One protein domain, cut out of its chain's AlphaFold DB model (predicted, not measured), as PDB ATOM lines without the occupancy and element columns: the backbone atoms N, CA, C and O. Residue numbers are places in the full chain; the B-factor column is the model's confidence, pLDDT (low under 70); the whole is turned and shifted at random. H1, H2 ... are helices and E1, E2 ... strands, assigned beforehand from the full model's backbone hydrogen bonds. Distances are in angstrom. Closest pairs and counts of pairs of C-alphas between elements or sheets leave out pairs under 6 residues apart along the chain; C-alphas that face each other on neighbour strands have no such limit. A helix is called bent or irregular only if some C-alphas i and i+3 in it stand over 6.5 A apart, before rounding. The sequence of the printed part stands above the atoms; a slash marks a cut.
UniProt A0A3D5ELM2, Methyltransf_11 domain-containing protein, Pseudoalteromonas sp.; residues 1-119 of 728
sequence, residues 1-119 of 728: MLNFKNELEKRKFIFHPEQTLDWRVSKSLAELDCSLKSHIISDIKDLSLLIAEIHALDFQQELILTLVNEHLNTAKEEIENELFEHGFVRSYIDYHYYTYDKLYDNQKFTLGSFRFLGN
ATOM      1  N   MET A   1     -14.671 -45.092  33.440       33.19
ATOM      2  CA  MET A   1     -13.461 -44.285  33.747       33.19
ATOM      3  C   MET A   1     -12.308 -45.102  34.346       33.19
ATOM      4  O   MET A   1     -11.339 -45.298  33.630       33.19
ATOM      5  N   LEU A   2     -12.382 -45.632  35.583       31.41
ATOM      6  CA  LEU A   2     -11.260 -46.384  36.195       31.41
ATOM      7  C   LEU A   2     -10.965 -47.717  35.477       31.41
ATOM      8  O   LEU A   2      -9.809 -48.033  35.236       31.41
ATOM      9  N   ASN A   3     -11.996 -48.454  35.041       40.97
ATOM     10  CA  ASN A   3     -11.820 -49.670  34.229       40.97
ATOM     11  C   ASN A   3     -11.267 -49.392  32.823       40.97
ATOM     12  O   ASN A   3     -10.517 -50.205  32.305       40.97
ATOM     13  N   PHE A   4     -11.591 -48.237  32.240       45.78
ATOM     14  CA  PHE A   4     -11.117 -47.821  30.917       45.78
ATOM     15  C   PHE A   4      -9.657 -47.362  30.951       45.78
ATOM     16  O   PHE A   4      -8.853 -47.812  30.146       45.78
ATOM     17  N   LYS A   5      -9.296 -46.536  31.944       44.66
ATOM     18  CA  LYS A   5      -7.904 -46.175  32.224       44.66
ATOM     19  C   LYS A   5      -7.081 -47.427  32.540       44.66
ATOM     20  O   LYS A   5      -6.030 -47.600  31.951       44.66
ATOM     21  N   ASN A   6      -7.617 -48.359  33.335       45.47
ATOM     22  CA  ASN A   6      -6.977 -49.650  33.587       45.47
ATOM     23  C   ASN A   6      -6.872 -50.536  32.331       45.47
ATOM     24  O   ASN A   6      -5.887 -51.244  32.216       45.47
ATOM     25  N   GLU A   7      -7.839 -50.548  31.406       48.56
ATOM     26  CA  GLU A   7      -7.730 -51.296  30.138       48.56
ATOM     27  C   GLU A   7      -6.696 -50.671  29.195       48.56
ATOM     28  O   GLU A   7      -5.877 -51.392  28.638       48.56
ATOM     29  N   LEU A   8      -6.662 -49.343  29.067       47.94
ATOM     30  CA  LEU A   8      -5.665 -48.633  28.260       47.94
ATOM     31  C   LEU A   8      -4.251 -48.708  28.861       47.94
ATOM     32  O   LEU A   8      -3.285 -48.914  28.130       47.94
ATOM     33  N   GLU A   9      -4.123 -48.614  30.189       45.56
ATOM     34  CA  GLU A   9      -2.858 -48.787  30.921       45.56
ATOM     35  C   GLU A   9      -2.395 -50.254  30.899       45.56
ATOM     36  O   GLU A   9      -1.212 -50.515  30.681       45.56
ATOM     37  N   LYS A  10      -3.308 -51.236  31.015       45.16
ATOM     38  CA  LYS A  10      -3.004 -52.662  30.760       45.16
ATOM     39  C   LYS A  10      -2.542 -52.902  29.320       45.16
ATOM     40  O   LYS A  10      -1.749 -53.813  29.091       45.16
ATOM     41  N   ARG A  11      -3.012 -52.087  28.370       46.94
ATOM     42  CA  ARG A  11      -2.641 -52.110  26.947       46.94
ATOM     43  C   ARG A  11      -1.478 -51.158  26.601       46.94
ATOM     44  O   ARG A  11      -1.183 -50.987  25.430       46.94
ATOM     45  N   LYS A  12      -0.763 -50.594  27.588       40.69
ATOM     46  CA  LYS A  12       0.453 -49.759  27.417       40.69
ATOM     47  C   LYS A  12       0.293 -48.480  26.568       40.69
ATOM     48  O   LYS A  12       1.284 -48.006  26.017       40.69
ATOM     49  N   PHE A  13      -0.897 -47.888  26.469       47.03
ATOM     50  CA  PHE A  13      -1.043 -46.586  25.801       47.03
ATOM     51  C   PHE A  13      -0.638 -45.453  26.764       47.03
ATOM     52  O   PHE A  13      -1.268 -45.277  27.809       47.03
ATOM     53  N   ILE A  14       0.407 -44.682  26.438       42.72
ATOM     54  CA  ILE A  14       0.796 -43.478  27.190       42.72
ATOM     55  C   ILE A  14       0.157 -42.276  26.492       42.72
ATOM     56  O   ILE A  14       0.692 -41.756  25.522       42.72
ATOM     57  N   PHE A  15      -1.003 -41.837  26.977       55.34
ATOM     58  CA  PHE A  15      -1.553 -40.545  26.569       55.34
ATOM     59  C   PHE A  15      -0.757 -39.432  27.249       55.34
ATOM     60  O   PHE A  15      -0.570 -39.475  28.467       55.34
ATOM     61  N   HIS A  16      -0.348 -38.412  26.495       48.19
ATOM     62  CA  HIS A  16      -0.003 -37.122  27.083       48.19
ATOM     63  C   HIS A  16      -1.322 -36.426  27.445       48.19
ATOM     64  O   HIS A  16      -2.040 -36.009  26.536       48.19
ATOM     65  N   PRO A  17      -1.684 -36.286  28.737       52.00
ATOM     66  CA  PRO A  17      -2.998 -35.764  29.135       52.00
ATOM     67  C   PRO A  17      -3.284 -34.356  28.598       52.00
ATOM     68  O   PRO A  17      -4.434 -33.947  28.510       52.00
ATOM     69  N   GLU A  18      -2.229 -33.627  28.237       50.31
ATOM     70  CA  GLU A  18      -2.281 -32.278  27.677       50.31
ATOM     71  C   GLU A  18      -2.696 -32.250  26.191       50.31
ATOM     72  O   GLU A  18      -3.194 -31.230  25.728       50.31
ATOM     73  N   GLN A  19      -2.566 -33.369  25.465       51.84
ATOM     74  CA  GLN A  19      -2.869 -33.496  24.027       51.84
ATOM     75  C   GLN A  19      -4.127 -34.329  23.736       51.84
ATOM     76  O   GLN A  19      -4.562 -34.430  22.588       51.84
ATOM     77  N   THR A  20      -4.719 -34.942  24.764       55.06
ATOM     78  CA  THR A  20      -5.853 -35.864  24.629       55.06
ATOM     79  C   THR A  20      -7.128 -35.258  25.189       55.06
ATOM     80  O   THR A  20      -7.177 -34.785  26.326       55.06
ATOM     81  N   LEU A  21      -8.196 -35.313  24.401       57.84
ATOM     82  CA  LEU A  21      -9.534 -34.935  24.817       57.84
ATOM     83  C   LEU A  21     -10.398 -36.175  25.074       57.84
ATOM     84  O   LEU A  21     -10.563 -37.010  24.192       57.84
ATOM     85  N   ASP A  22     -11.016 -36.255  26.253       60.69
ATOM     86  CA  ASP A  22     -12.066 -37.238  26.545       60.69
ATOM     87  C   ASP A  22     -13.453 -36.606  26.320       60.69
ATOM     88  O   ASP A  22     -13.981 -35.912  27.191       60.69
ATOM     89  N   TRP A  23     -14.038 -36.828  25.140       54.75
ATOM     90  CA  TRP A  23     -15.341 -36.274  24.744       54.75
ATOM     91  C   TRP A  23     -16.521 -36.956  25.447       54.75
ATOM     92  O   TRP A  23     -17.628 -36.430  25.452       54.75
ATOM     93  N   ARG A  24     -16.298 -38.064  26.168       56.59
ATOM     94  CA  ARG A  24     -17.352 -38.720  26.971       56.59
ATOM     95  C   ARG A  24     -17.836 -37.866  28.150       56.59
ATOM     96  O   ARG A  24     -18.788 -38.246  28.832       56.59
ATOM     97  N   VAL A  25     -17.155 -36.753  28.435       47.03
ATOM     98  CA  VAL A  25     -17.407 -35.865  29.580       47.03
ATOM     99  C   VAL A  25     -17.919 -34.476  29.148       47.03
ATOM    100  O   VAL A  25     -18.452 -33.745  29.982       47.03
ATOM    101  N   SER A  26     -17.813 -34.104  27.865       51.31
ATOM    102  CA  SER A  26     -18.229 -32.793  27.330       51.31
ATOM    103  C   SER A  26     -19.546 -32.866  26.552       51.31
ATOM    104  O   SER A  26     -19.889 -33.909  26.011       51.31
ATOM    105  N   LYS A  27     -20.288 -31.749  26.474       52.12
ATOM    106  CA  LYS A  27     -21.536 -31.654  25.690       52.12
ATOM    107  C   LYS A  27     -21.339 -31.151  24.252       52.12
ATOM    108  O   LYS A  27     -22.290 -31.246  23.486       52.12
ATOM    109  N   SER A  28     -20.160 -30.615  23.909       61.41
ATOM    110  CA  SER A  28     -19.797 -30.208  22.544       61.41
ATOM    111  C   SER A  28     -18.279 -30.040  22.373       61.41
ATOM    112  O   SER A  28     -17.611 -29.564  23.296       61.41
ATOM    113  N   LEU A  29     -17.740 -30.384  21.194       62.94
ATOM    114  CA  LEU A  29     -16.351 -30.090  20.793       62.94
ATOM    115  C   LEU A  29     -16.074 -28.588  20.612       62.94
ATOM    116  O   LEU A  29     -14.928 -28.168  20.751       62.94
ATOM    117  N   ALA A  30     -17.101 -27.768  20.357       56.78
ATOM    118  CA  ALA A  30     -16.955 -26.333  20.088       56.78
ATOM    119  C   ALA A  30     -16.530 -25.498  21.316       56.78
ATOM    120  O   ALA A  30     -16.077 -24.364  21.172       56.78
ATOM    121  N   GLU A  31     -16.671 -26.040  22.529       52.41
ATOM    122  CA  GLU A  31     -16.290 -25.371  23.784       52.41
ATOM    123  C   GLU A  31     -14.820 -25.621  24.177       52.41
ATOM    124  O   GLU A  31     -14.375 -25.187  25.241       52.41
ATOM    125  N   LEU A  32     -14.059 -26.350  23.352       55.25
ATOM    126  CA  LEU A  32     -12.742 -26.871  23.701       55.25
ATOM    127  C   LEU A  32     -11.645 -26.252  22.833       55.25
ATOM    128  O   LEU A  32     -11.767 -26.149  21.617       55.25
ATOM    129  N   ASP A  33     -10.543 -25.854  23.472       56.78
ATOM    130  CA  ASP A  33      -9.350 -25.377  22.773       56.78
ATOM    131  C   ASP A  33      -8.662 -26.554  22.059       56.78
ATOM    132  O   ASP A  33      -7.911 -27.329  22.663       56.78
ATOM    133  N   CYS A  34      -8.990 -26.727  20.778       56.31
ATOM    134  CA  CYS A  34      -8.456 -27.773  19.905       56.31
ATOM    135  C   CYS A  34      -7.105 -27.401  19.276       56.31
ATOM    136  O   CYS A  34      -6.509 -28.241  18.608       56.31
ATOM    137  N   SER A  35      -6.577 -26.194  19.518       55.41
ATOM    138  CA  SER A  35      -5.308 -25.741  18.922       55.41
ATOM    139  C   SER A  35      -4.080 -26.556  19.368       55.41
ATOM    140  O   SER A  35      -3.038 -26.501  18.718       55.41
ATOM    141  N   LEU A  36      -4.207 -27.332  20.454       49.41
ATOM    142  CA  LEU A  36      -3.143 -28.144  21.059       49.41
ATOM    143  C   LEU A  36      -3.462 -29.651  21.134       49.41
ATOM    144  O   LEU A  36      -2.636 -30.418  21.634       49.41
ATOM    145  N   LYS A  37      -4.647 -30.097  20.685       57.00
ATOM    146  CA  LYS A  37      -5.113 -31.483  20.877       57.00
ATOM    147  C   LYS A  37      -5.182 -32.245  19.557       57.00
ATOM    148  O   LYS A  37      -6.003 -31.928  18.707       57.00
ATOM    149  N   SER A  38      -4.364 -33.287  19.428       69.94
ATOM    150  CA  SER A  38      -4.305 -34.170  18.254       69.94
ATOM    151  C   SER A  38      -5.076 -35.482  18.435       69.94
ATOM    152  O   SER A  38      -5.104 -36.304  17.522       69.94
ATOM    153  N   HIS A  39      -5.715 -35.708  19.593       78.31
ATOM    154  CA  HIS A  39      -6.417 -36.965  19.885       78.31
ATOM    155  C   HIS A  39      -7.742 -36.749  20.631       78.31
ATOM    156  O   HIS A  39      -7.766 -36.180  21.724       78.31
ATOM    157  N   ILE A  40      -8.839 -37.262  20.073       77.75
ATOM    158  CA  ILE A  40     -10.176 -37.333  20.674       77.75
ATOM    159  C   ILE A  40     -10.515 -38.784  21.025       77.75
ATOM    160  O   ILE A  40     -10.394 -39.684  20.199       77.75
ATOM    161  N   ILE A  41     -11.004 -39.006  22.242       76.25
ATOM    162  CA  ILE A  41     -11.607 -40.270  22.673       76.25
ATOM    163  C   ILE A  41     -13.098 -40.037  22.879       76.25
ATOM    164  O   ILE A  41     -13.481 -39.138  23.627       76.25
ATOM    165  N   SER A  42     -13.939 -40.856  22.254       76.25
ATOM    166  CA  SER A  42     -15.391 -40.665  22.265       76.25
ATOM    167  C   SER A  42     -16.162 -41.977  22.453       76.25
ATOM    168  O   SER A  42     -15.635 -43.060  22.181       76.25
ATOM    169  N   ASP A  43     -17.401 -41.879  22.952       73.12
ATOM    170  CA  ASP A  43     -18.378 -42.967  22.898       73.12
ATOM    171  C   ASP A  43     -19.293 -42.829  21.668       73.12
ATOM    172  O   ASP A  43     -19.544 -41.738  21.169       73.12
ATOM    173  N   ILE A  44     -19.787 -43.953  21.143       66.88
ATOM    174  CA  ILE A  44     -20.568 -43.985  19.885       66.88
ATOM    175  C   ILE A  44     -22.050 -43.631  20.131       66.88
ATOM    176  O   ILE A  44     -22.937 -44.130  19.451       66.88
ATOM    177  N   LYS A  45     -22.385 -42.825  21.148       71.12
ATOM    178  CA  LYS A  45     -23.803 -42.522  21.427       71.12
ATOM    179  C   LYS A  45     -24.482 -41.770  20.281       71.12
ATOM    180  O   LYS A  45     -25.668 -41.990  20.057       71.12
ATOM    181  N   ASP A  46     -23.736 -40.916  19.585       76.12
ATOM    182  CA  ASP A  46     -24.190 -40.176  18.406       76.12
ATOM    183  C   ASP A  46     -23.001 -39.949  17.453       76.12
ATOM    184  O   ASP A  46     -22.290 -38.945  17.535       76.12
ATOM    185  N   LEU A  47     -22.731 -40.952  16.606       83.50
ATOM    186  CA  LEU A  47     -21.603 -40.936  15.668       83.50
ATOM    187  C   LEU A  47     -21.735 -39.797  14.649       83.50
ATOM    188  O   LEU A  47     -20.759 -39.099  14.383       83.50
ATOM    189  N   SER A  48     -22.943 -39.556  14.144       85.00
ATOM    190  CA  SER A  48     -23.191 -38.517  13.147       85.00
ATOM    191  C   SER A  48     -22.999 -37.107  13.723       85.00
ATOM    192  O   SER A  48     -22.400 -36.259  13.058       85.00
ATOM    193  N   LEU A  49     -23.431 -36.845  14.967       84.00
ATOM    194  CA  LEU A  49     -23.133 -35.579  15.651       84.00
ATOM    195  C   LEU A  49     -21.625 -35.393  15.840       84.00
ATOM    196  O   LEU A  49     -21.105 -34.317  15.553       84.00
ATOM    197  N   LEU A  50     -20.921 -36.434  16.289       84.25
ATOM    198  CA  LEU A  50     -19.475 -36.387  16.497       84.25
ATOM    199  C   LEU A  50     -18.721 -36.073  15.198       84.25
ATOM    200  O   LEU A  50     -17.837 -35.220  15.194       84.25
ATOM    201  N   ILE A  51     -19.084 -36.733  14.096       88.12
ATOM    202  CA  ILE A  51     -18.517 -36.471  12.768       88.12
ATOM    203  C   ILE A  51     -18.762 -35.012  12.366       88.12
ATOM    204  O   ILE A  51     -17.825 -34.320  11.967       88.12
ATOM    205  N   ALA A  52     -19.996 -34.519  12.508       86.50
ATOM    206  CA  ALA A  52     -20.341 -33.138  12.175       86.50
ATOM    207  C   ALA A  52     -19.545 -32.122  13.010       86.50
ATOM    208  O   ALA A  52     -19.048 -31.135  12.468       86.50
ATOM    209  N   GLU A  53     -19.383 -32.381  14.309       84.44
ATOM    210  CA  GLU A  53     -18.559 -31.554  15.185       84.44
ATOM    211  C   GLU A  53     -17.083 -31.575  14.764       84.44
ATOM    212  O   GLU A  53     -16.473 -30.513  14.707       84.44
ATOM    213  N   ILE A  54     -16.523 -32.736  14.403       84.88
ATOM    214  CA  ILE A  54     -15.134 -32.854  13.930       84.88
ATOM    215  C   ILE A  54     -14.917 -32.089  12.618       84.88
ATOM    216  O   ILE A  54     -13.926 -31.373  12.503       84.88
ATOM    217  N   HIS A  55     -15.829 -32.176  11.645       84.94
ATOM    218  CA  HIS A  55     -15.706 -31.398  10.402       84.94
ATOM    219  C   HIS A  55     -15.835 -29.887  10.625       84.94
ATOM    220  O   HIS A  55     -15.319 -29.115   9.817       84.94
ATOM    221  N   ALA A  56     -16.535 -29.462  11.680       82.19
ATOM    222  CA  ALA A  56     -16.667 -28.055  12.044       82.19
ATOM    223  C   ALA A  56     -15.425 -27.501  12.762       82.19
ATOM    224  O   ALA A  56     -15.305 -26.281  12.900       82.19
ATOM    225  N   LEU A  57     -14.511 -28.363  13.224       76.81
ATOM    226  CA  LEU A  57     -13.253 -27.931  13.821       76.81
ATOM    227  C   LEU A  57     -12.310 -27.386  12.740       76.81
ATOM    228  O   LEU A  57     -12.053 -28.033  11.727       76.81
ATOM    229  N   ASP A  58     -11.750 -26.206  12.995       69.94
ATOM    230  CA  ASP A  58     -10.674 -25.632  12.189       69.94
ATOM    231  C   ASP A  58      -9.328 -26.127  12.727       69.94
ATOM    232  O   ASP A  58      -8.821 -25.628  13.735       69.94
ATOM    233  N   PHE A  59      -8.772 -27.164  12.102       70.44
ATOM    234  CA  PHE A  59      -7.461 -27.692  12.456       70.44
ATOM    235  C   PHE A  59      -6.618 -27.936  11.198       70.44
ATOM    236  O   PHE A  59      -7.107 -28.390  10.165       70.44
ATOM    237  N   GLN A  60      -5.324 -27.618  11.289       62.00
ATOM    238  CA  GLN A  60      -4.370 -27.718  10.173       62.00
ATOM    239  C   GLN A  60      -3.473 -28.965  10.236       62.00
ATOM    240  O   GLN A  60      -2.527 -29.081   9.462       62.00
ATOM    241  N   GLN A  61      -3.719 -29.871  11.185       68.81
ATOM    242  CA  GLN A  61      -2.899 -31.060  11.436       68.81
ATOM    243  C   GLN A  61      -3.764 -32.306  11.604       68.81
ATOM    244  O   GLN A  61      -4.951 -32.221  11.863       68.81
ATOM    245  N   GLU A  62      -3.173 -33.484  11.488       81.38
ATOM    246  CA  GLU A  62      -3.892 -34.738  11.690       81.38
ATOM    247  C   GLU A  62      -4.563 -34.851  13.071       81.38
ATOM    248  O   GLU A  62      -3.966 -34.549  14.106       81.38
ATOM    249  N   LEU A  63      -5.795 -35.368  13.066       85.62
ATOM    250  CA  LEU A  63      -6.576 -35.709  14.246       85.62
ATOM    251  C   LEU A  63      -6.742 -37.229  14.363       85.62
ATOM    252  O   LEU A  63      -7.192 -37.884  13.422       85.62
ATOM    253  N   ILE A  64      -6.465 -37.782  15.542       87.75
ATOM    254  CA  ILE A  64      -6.800 -39.165  15.892       87.75
ATOM    255  C   ILE A  64      -8.133 -39.198  16.639       87.75
ATOM    256  O   ILE A  64      -8.289 -38.561  17.678       87.75
ATOM    257  N   LEU A  65      -9.082 -39.995  16.160       87.94
ATOM    258  CA  LEU A  65     -10.326 -40.327  16.841       87.94
ATOM    259  C   LEU A  65     -10.282 -41.784  17.312       87.94
ATOM    260  O   LEU A  65     -10.286 -42.698  16.496       87.94
ATOM    261  N   THR A  66     -10.303 -42.020  18.621       86.62
ATOM    262  CA  THR A  66     -10.500 -43.361  19.187       86.62
ATOM    263  C   THR A  66     -11.931 -43.503  19.687       86.62
ATOM    264  O   THR A  66     -12.336 -42.864  20.662       86.62
ATOM    265  N   LEU A  67     -12.692 -44.373  19.030       84.12
ATOM    266  CA  LEU A  67     -14.062 -44.697  19.404       84.12
ATOM    267  C   LEU A  67     -14.097 -45.894  20.337       84.12
ATOM    268  O   LEU A  67     -13.475 -46.922  20.074       84.12
ATOM    269  N   VAL A  68     -14.877 -45.770  21.406       77.94
ATOM    270  CA  VAL A  68     -15.099 -46.819  22.401       77.94
ATOM    271  C   VAL A  68     -16.586 -47.105  22.475       77.94
ATOM    272  O   VAL A  68     -17.399 -46.199  22.654       77.94
ATOM    273  N   ASN A  69     -16.960 -48.373  22.384       71.88
ATOM    274  CA  ASN A  69     -18.355 -48.775  22.412       71.88
ATOM    275  C   ASN A  69     -18.592 -49.839  23.479       71.88
ATOM    276  O   ASN A  69     -18.216 -50.998  23.322       71.88
ATOM    277  N   GLU A  70     -19.224 -49.433  24.580       61.50
ATOM    278  CA  GLU A  70     -19.585 -50.331  25.683       61.50
ATOM    279  C   GLU A  70     -21.049 -50.815  25.597       61.50
ATOM    280  O   GLU A  70     -21.474 -51.629  26.422       61.50
ATOM    281  N   HIS A  71     -21.849 -50.316  24.638       55.28
ATOM    282  CA  HIS A  71     -23.317 -50.375  24.735       55.28
ATOM    283  C   HIS A  71     -24.099 -50.700  23.449       55.28
ATOM    284  O   HIS A  71     -25.313 -50.882  23.553       55.28
ATOM    285  N   LEU A  72     -23.485 -50.810  22.264       57.41
ATOM    286  CA  LEU A  72     -24.244 -51.044  21.024       57.41
ATOM    287  C   LEU A  72     -24.119 -52.474  20.481       57.41
ATOM    288  O   LEU A  72     -23.086 -53.131  20.584       57.41
ATOM    289  N   ASN A  73     -25.193 -52.923  19.826       67.88
ATOM    290  CA  ASN A  73     -25.214 -54.107  18.960       67.88
ATOM    291  C   ASN A  73     -24.805 -53.781  17.505       67.88
ATOM    292  O   ASN A  73     -25.021 -54.615  16.632       67.88
ATOM    293  N   THR A  74     -24.267 -52.586  17.244       72.38
ATOM    294  CA  THR A  74     -23.880 -52.112  15.905       72.38
ATOM    295  C   THR A  74     -22.673 -52.880  15.378       72.38
ATOM    296  O   THR A  74     -21.711 -53.131  16.121       72.38
ATOM    297  N   ALA A  75     -22.722 -53.243  14.097       80.31
ATOM    298  CA  ALA A  75     -21.629 -53.957  13.464       80.31
ATOM    299  C   ALA A  75     -20.406 -53.048  13.306       80.31
ATOM    300  O   ALA A  75     -20.532 -51.851  13.049       80.31
ATOM    301  N   LYS A  76     -19.200 -53.613  13.451       81.88
ATOM    302  CA  LYS A  76     -17.951 -52.868  13.221       81.88
ATOM    303  C   LYS A  76     -17.916 -52.254  11.818       81.88
ATOM    304  O   LYS A  76     -17.562 -51.093  11.680       81.88
ATOM    305  N   GLU A  77     -18.348 -53.029  10.832       85.81
ATOM    306  CA  GLU A  77     -18.444 -52.625   9.432       85.81
ATOM    307  C   GLU A  77     -19.325 -51.386   9.221       85.81
ATOM    308  O   GLU A  77     -18.929 -50.480   8.499       85.81
ATOM    309  N   GLU A  78     -20.476 -51.292   9.892       86.56
ATOM    310  CA  GLU A  78     -21.379 -50.135   9.767       86.56
ATOM    311  C   GLU A  78     -20.705 -48.840  10.243       86.56
ATOM    312  O   GLU A  78     -20.763 -47.824   9.556       86.56
ATOM    313  N   ILE A  79     -20.015 -48.893  11.388       87.56
ATOM    314  CA  ILE A  79     -19.294 -47.743  11.960       87.56
ATOM    315  C   ILE A  79     -18.096 -47.354  11.091       87.56
ATOM    316  O   ILE A  79     -17.868 -46.170  10.850       87.56
ATOM    317  N   GLU A  80     -17.318 -48.341  10.638       90.00
ATOM    318  CA  GLU A  80     -16.175 -48.107   9.756       90.00
ATOM    319  C   GLU A  80     -16.618 -47.448   8.449       90.00
ATOM    320  O   GLU A  80     -16.060 -46.421   8.076       90.00
ATOM    321  N   ASN A  81     -17.669 -47.966   7.811       90.25
ATOM    322  CA  ASN A  81     -18.190 -47.416   6.564       90.25
ATOM    323  C   ASN A  81     -18.727 -45.989   6.730       90.25
ATOM    324  O   ASN A  81     -18.436 -45.140   5.889       90.25
ATOM    325  N   GLU A  82     -19.447 -45.688   7.820       91.12
ATOM    326  CA  GLU A  82     -19.898 -44.315   8.103       91.12
ATOM    327  C   GLU A  82     -18.701 -43.358   8.232       91.12
ATOM    328  O   GLU A  82     -18.676 -42.296   7.618       91.12
ATOM    329  N   LEU A  83     -17.653 -43.753   8.954       92.06
ATOM    330  CA  LEU A  83     -16.441 -42.943   9.093       92.06
ATOM    331  C   LEU A  83     -15.691 -42.773   7.763       92.06
ATOM    332  O   LEU A  83     -15.254 -41.667   7.435       92.06
ATOM    333  N   PHE A  84     -15.542 -43.840   6.979       91.62
ATOM    334  CA  PHE A  84     -14.828 -43.800   5.702       91.62
ATOM    335  C   PHE A  84     -15.529 -42.899   4.680       91.62
ATOM    336  O   PHE A  84     -14.856 -42.116   4.002       91.62
ATOM    337  N   GLU A  85     -16.865 -42.910   4.634       89.00
ATOM    338  CA  GLU A  85     -17.653 -42.000   3.789       89.00
ATOM    339  C   GLU A  85     -17.412 -40.521   4.114       89.00
ATOM    340  O   GLU A  85     -17.451 -39.671   3.213       89.00
ATOM    341  N   HIS A  86     -17.100 -40.240   5.381       89.56
ATOM    342  CA  HIS A  86     -16.774 -38.925   5.923       89.56
ATOM    343  C   HIS A  86     -15.265 -38.619   5.945       89.56
ATOM    344  O   HIS A  86     -14.816 -37.662   6.573       89.56
ATOM    345  N   GLY A  87     -14.457 -39.392   5.215       89.00
ATOM    346  CA  GLY A  87     -13.053 -39.071   4.968       89.00
ATOM    347  C   GLY A  87     -12.076 -39.568   6.033       89.00
ATOM    348  O   GLY A  87     -10.869 -39.367   5.872       89.00
ATOM    349  N   PHE A  88     -12.536 -40.301   7.046       92.12
ATOM    350  CA  PHE A  88     -11.657 -40.939   8.030       92.12
ATOM    351  C   PHE A  88     -10.912 -42.146   7.442       92.12
ATOM    352  O   PHE A  88     -11.379 -42.793   6.507       92.12
ATOM    353  N   VAL A  89      -9.750 -42.465   8.009       93.25
ATOM    354  CA  VAL A  89      -8.905 -43.624   7.659       93.25
ATOM    355  C   VAL A  89      -8.643 -44.431   8.917       93.25
ATOM    356  O   VAL A  89      -8.451 -43.842   9.975       93.25
ATOM    357  N   ARG A  90      -8.569 -45.759   8.852       92.44
ATOM    358  CA  ARG A  90      -8.128 -46.552  10.007       92.44
ATOM    359  C   ARG A  90      -6.696 -46.171  10.419       92.44
ATOM    360  O   ARG A  90      -5.805 -46.016   9.587       92.44
ATOM    361  N   SER A  91      -6.465 -46.011  11.717       91.00
ATOM    362  CA  SER A  91      -5.151 -45.670  12.269       91.00
ATOM    363  C   SER A  91      -4.274 -46.911  12.444       91.00
ATOM    364  O   SER A  91      -4.767 -47.991  12.779       91.00
ATOM    365  N   TYR A  92      -2.953 -46.749  12.307       87.56
ATOM    366  CA  TYR A  92      -1.997 -47.825  12.595       87.56
ATOM    367  C   TYR A  92      -2.054 -48.296  14.056       87.56
ATOM    368  O   TYR A  92      -1.688 -49.432  14.350       87.56
ATOM    369  N   ILE A  93      -2.527 -47.432  14.964       83.81
ATOM    370  CA  ILE A  93      -2.593 -47.670  16.410       83.81
ATOM    371  C   ILE A  93      -3.286 -48.998  16.733       83.81
ATOM    372  O   ILE A  93      -2.846 -49.725  17.624       83.81
ATOM    373  N   ASP A  94      -4.335 -49.346  15.988       81.69
ATOM    374  CA  ASP A  94      -5.125 -50.554  16.231       81.69
ATOM    375  C   ASP A  94      -4.290 -51.842  16.083       81.69
ATOM    376  O   ASP A  94      -4.520 -52.833  16.787       81.69
ATOM    377  N   TYR A  95      -3.256 -51.820  15.242       82.25
ATOM    378  CA  TYR A  95      -2.401 -52.977  14.970       82.25
ATOM    379  C   TYR A  95      -1.342 -53.245  16.050       82.25
ATOM    380  O   TYR A  95      -0.725 -54.307  16.043       82.25
ATOM    381  N   HIS A  96      -1.171 -52.358  17.037       71.88
ATOM    382  CA  HIS A  96      -0.393 -52.680  18.241       71.88
ATOM    383  C   HIS A  96      -1.120 -53.657  19.178       71.88
ATOM    384  O   HIS A  96      -0.504 -54.204  20.097       71.88
ATOM    385  N   TYR A  97      -2.425 -53.870  18.972       68.00
ATOM    386  CA  TYR A  97      -3.284 -54.572  19.930       68.00
ATOM    387  C   TYR A  97      -3.979 -55.789  19.348       68.00
ATOM    388  O   TYR A  97      -4.120 -56.805  20.035       68.00
ATOM    389  N   TYR A  98      -4.453 -55.682  18.108       70.31
ATOM    390  CA  TYR A  98      -5.196 -56.759  17.479       70.31
ATOM    391  C   TYR A  98      -4.257 -57.737  16.777       70.31
ATOM    392  O   TYR A  98      -3.473 -57.367  15.907       70.31
ATOM    393  N   THR A  99      -4.369 -59.011  17.146       74.75
ATOM    394  CA  THR A  99      -3.799 -60.117  16.375       74.75
ATOM    395  C   THR A  99      -4.710 -60.433  15.193       74.75
ATOM    396  O   THR A  99      -5.914 -60.165  15.247       74.75
ATOM    397  N   TYR A 100      -4.141 -60.985  14.117       85.19
ATOM    398  CA  TYR A 100      -4.867 -61.196  12.863       85.19
ATOM    399  C   TYR A 100      -6.183 -61.948  13.052       85.19
ATOM    400  O   TYR A 100      -7.212 -61.468  12.595       85.19
ATOM    401  N   ASP A 101      -6.161 -63.063  13.783       74.81
ATOM    402  CA  ASP A 101      -7.318 -63.903  14.109       74.81
ATOM    403  C   ASP A 101      -8.467 -63.115  14.760       74.81
ATOM    404  O   ASP A 101      -9.627 -63.317  14.417       74.81
ATOM    405  N   LYS A 102      -8.150 -62.137  15.618       69.50
ATOM    406  CA  LYS A 102      -9.138 -61.374  16.401       69.50
ATOM    407  C   LYS A 102      -9.722 -60.162  15.688       69.50
ATOM    408  O   LYS A 102     -10.675 -59.566  16.186       69.50
ATOM    409  N   LEU A 103      -9.163 -59.761  14.550       71.06
ATOM    410  CA  LEU A 103      -9.634 -58.588  13.807       71.06
ATOM    411  C   LEU A 103     -11.070 -58.774  13.259       71.06
ATOM    412  O   LEU A 103     -11.758 -57.770  13.057       71.06
ATOM    413  N   TYR A 104     -11.533 -60.024  13.081       61.62
ATOM    414  CA  TYR A 104     -12.880 -60.354  12.581       61.62
ATOM    415  C   TYR A 104     -13.888 -60.804  13.651       61.62
ATOM    416  O   TYR A 104     -15.091 -60.688  13.432       61.62
ATOM    417  N   ASP A 105     -13.436 -61.274  14.817       58.38
ATOM    418  CA  ASP A 105     -14.325 -61.803  15.874       58.38
ATOM    419  C   ASP A 105     -15.259 -60.735  16.482       58.38
ATOM    420  O   ASP A 105     -16.213 -61.038  17.202       58.38
ATOM    421  N   ASN A 106     -15.029 -59.464  16.146       54.75
ATOM    422  CA  ASN A 106     -15.851 -58.329  16.531       54.75
ATOM    423  C   ASN A 106     -16.988 -58.079  15.525       54.75
ATOM    424  O   ASN A 106     -17.066 -57.006  14.924       54.75
ATOM    425  N   GLN A 107     -17.949 -59.010  15.428       60.16
ATOM    426  CA  GLN A 107     -19.266 -58.693  14.842       60.16
ATOM    427  C   GLN A 107     -19.913 -57.477  15.529       60.16
ATOM    428  O   GLN A 107     -20.773 -56.831  14.947       60.16
ATOM    429  N   LYS A 108     -19.488 -57.150  16.758       69.00
ATOM    430  CA  LYS A 108     -19.846 -55.929  17.484       69.00
ATOM    431  C   LYS A 108     -18.614 -55.053  17.669       69.00
ATOM    432  O   LYS A 108     -17.581 -55.530  18.140       69.00
ATOM    433  N   PHE A 109     -18.732 -53.772  17.332       73.38
ATOM    434  CA  PHE A 109     -17.656 -52.806  17.540       73.38
ATOM    435  C   PHE A 109     -17.360 -52.648  19.036       73.38
ATOM    436  O   PHE A 109     -18.276 -52.428  19.825       73.38
ATOM    437  N   THR A 110     -16.086 -52.714  19.423       74.06
ATOM    438  CA  THR A 110     -15.645 -52.506  20.814       74.06
ATOM    439  C   THR A 110     -14.731 -51.291  20.933       74.06
ATOM    440  O   THR A 110     -14.973 -50.405  21.752       74.06
ATOM    441  N   LEU A 111     -13.697 -51.236  20.095       79.81
ATOM    442  CA  LEU A 111     -12.697 -50.179  20.060       79.81
ATOM    443  C   LEU A 111     -12.087 -50.093  18.657       79.81
ATOM    444  O   LEU A 111     -11.734 -51.127  18.085       79.81
ATOM    445  N   GLY A 112     -11.895 -48.877  18.157       83.81
ATOM    446  CA  GLY A 112     -11.169 -48.618  16.913       83.81
ATOM    447  C   GLY A 112     -10.646 -47.189  16.869       83.81
ATOM    448  O   GLY A 112     -11.259 -46.283  17.443       83.81
ATOM    449  N   SER A 113      -9.505 -47.004  16.217       88.62
ATOM    450  CA  SER A 113      -8.831 -45.716  16.094       88.62
ATOM    451  C   SER A 113      -8.770 -45.299  14.634       88.62
ATOM    452  O   SER A 113      -8.394 -46.078  13.760       88.62
ATOM    453  N   PHE A 114      -9.097 -44.041  14.375       92.00
ATOM    454  CA  PHE A 114      -9.224 -43.475  13.043       92.00
ATOM    455  C   PHE A 114      -8.461 -42.161  12.956       92.00
ATOM    456  O   PHE A 114      -8.322 -41.444  13.940       92.00
ATOM    457  N   ARG A 115      -7.960 -41.855  11.769       92.12
ATOM    458  CA  ARG A 115      -7.293 -40.610  11.416       92.12
ATOM    459  C   ARG A 115      -8.222 -39.752  10.594       92.12
ATOM    460  O   ARG A 115      -8.947 -40.265   9.742       92.12
ATOM    461  N   PHE A 116      -8.125 -38.451  10.801       89.94
ATOM    462  CA  PHE A 116      -8.787 -37.448   9.993       89.94
ATOM    463  C   PHE A 116      -7.784 -36.336   9.662       89.94
ATOM    464  O   PHE A 116      -7.182 -35.743  10.554       89.94
ATOM    465  N   LEU A 117      -7.555 -36.103   8.369       81.94
ATOM    466  CA  LEU A 117      -6.476 -35.245   7.852       81.94
ATOM    467  C   LEU A 117      -6.887 -33.771   7.681       81.94
ATOM    468  O   LEU A 117      -6.125 -32.973   7.142       81.94
ATOM    469  N   GLY A 118      -8.083 -33.408   8.150       76.00
ATOM    470  CA  GLY A 118      -8.663 -32.081   7.960       76.00
ATOM    471  C   GLY A 118      -9.392 -31.939   6.627       76.00
ATOM    472  O   GLY A 118      -9.414 -32.849   5.805       76.00
ATOM    473  N   ASN A 119     -10.022 -30.780   6.435       75.06
ATOM    474  CA  ASN A 119     -10.812 -30.445   5.246       75.06
ATOM    475  C   ASN A 119     -10.018 -29.533   4.290       75.06
ATOM    476  O   ASN A 119     -10.504 -28.475   3.890       75.06
TER     477      ASN A 119
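AT A GLANCE: This is residues 1 to 119 of the 728 residues of the protein "Methyltransf_11 domain-containing protein" of Pseudoalteromonas sp. (UniProt A0A3D5ELM2). A four-stranded twisted sheet has two helices, H2 and H3, side by side over one face, while the short helix H4 packs on its other face over E4. H1, near the start, sits off the sheet, and the small H5 lies far out beyond H4. The printed part has 119 residues, with named elements in the order H1, E1, E2, H2, E3, H3, H4, H5, E4; the mixed sheet has the order E1, E2, E3, E4, parallel but for the antiparallel pair E3 and E4. The class is mixed, helices and strands. The whole is compact, with a radius of gyration of the C-alphas of 13.9 A and a rounded outline of 38 by 31 by 24 A.

IN THESE COORDINATES: H1, residues 2 to 10, begins with C-alpha 2 at (-11.260, -46.384, 36.195) and is 11.7 A long. E1 is residues 20 to 22, and E2, residues 39 to 43, spans 13.7 A. H2, residues 44 to 56, spans 18.2 A and is irregular: C-alphas 45 and 48 are 9.2 A apart. E3, residues 63 to 68, spans 16.2 A, and H3, residues 76 to 85, 14.4 A. H4 is residues 92 to 96 and H5 residues 100 to 103. E4, residues 111 to 116, spans 16.7 A and ends with C-alpha 116 at (-8.787, -37.448, 9.993).

HOW THE PARTS SIT: E1 and E2 are parallel at 15 degrees, with N 21 and O 39 at 2.8 A. E2 and E3 are parallel at 26 degrees, with N 40 and O 64 at 2.8 A. E3 and E4 are antiparallel at 160 degrees, with N 65 and O 114 at 2.8 A. E2, H2 and E3 form a strand-helix-strand unit, two parallel neighbour strands with a helix between, its crossover right-handed. H2 runs along the strands at a height of 9.6 A over the sheet. H3, on the same face, has a height of 10.4 A. H2 and H3 are close but not clearly touching: their closest C-alphas, Ile 51 and Leu 83, are 7.7 A apart. H4 is on the opposite face; its closest C-alpha pair with E4 is Asp 94 and Ser 113, 6.1 A. In H1 and H3 every O i to N i+4 pair is within hydrogen-bond range; H2 has 7 of 9, H4 0 of 1 but 2 of 2 O i to N i+3 pairs, and H5 is too short for an O i to N i+4 pair.

THE WHOLE: The C-alphas of Glu 31 and Asp 101, the two farthest apart, are 40.7 A from each other. The printed part has no cut. The link from E1 to E2, 16 residues, is long. The mean pLDDT of the printed part is 70.1, and residues 1 to 38 are among the 53 under 70.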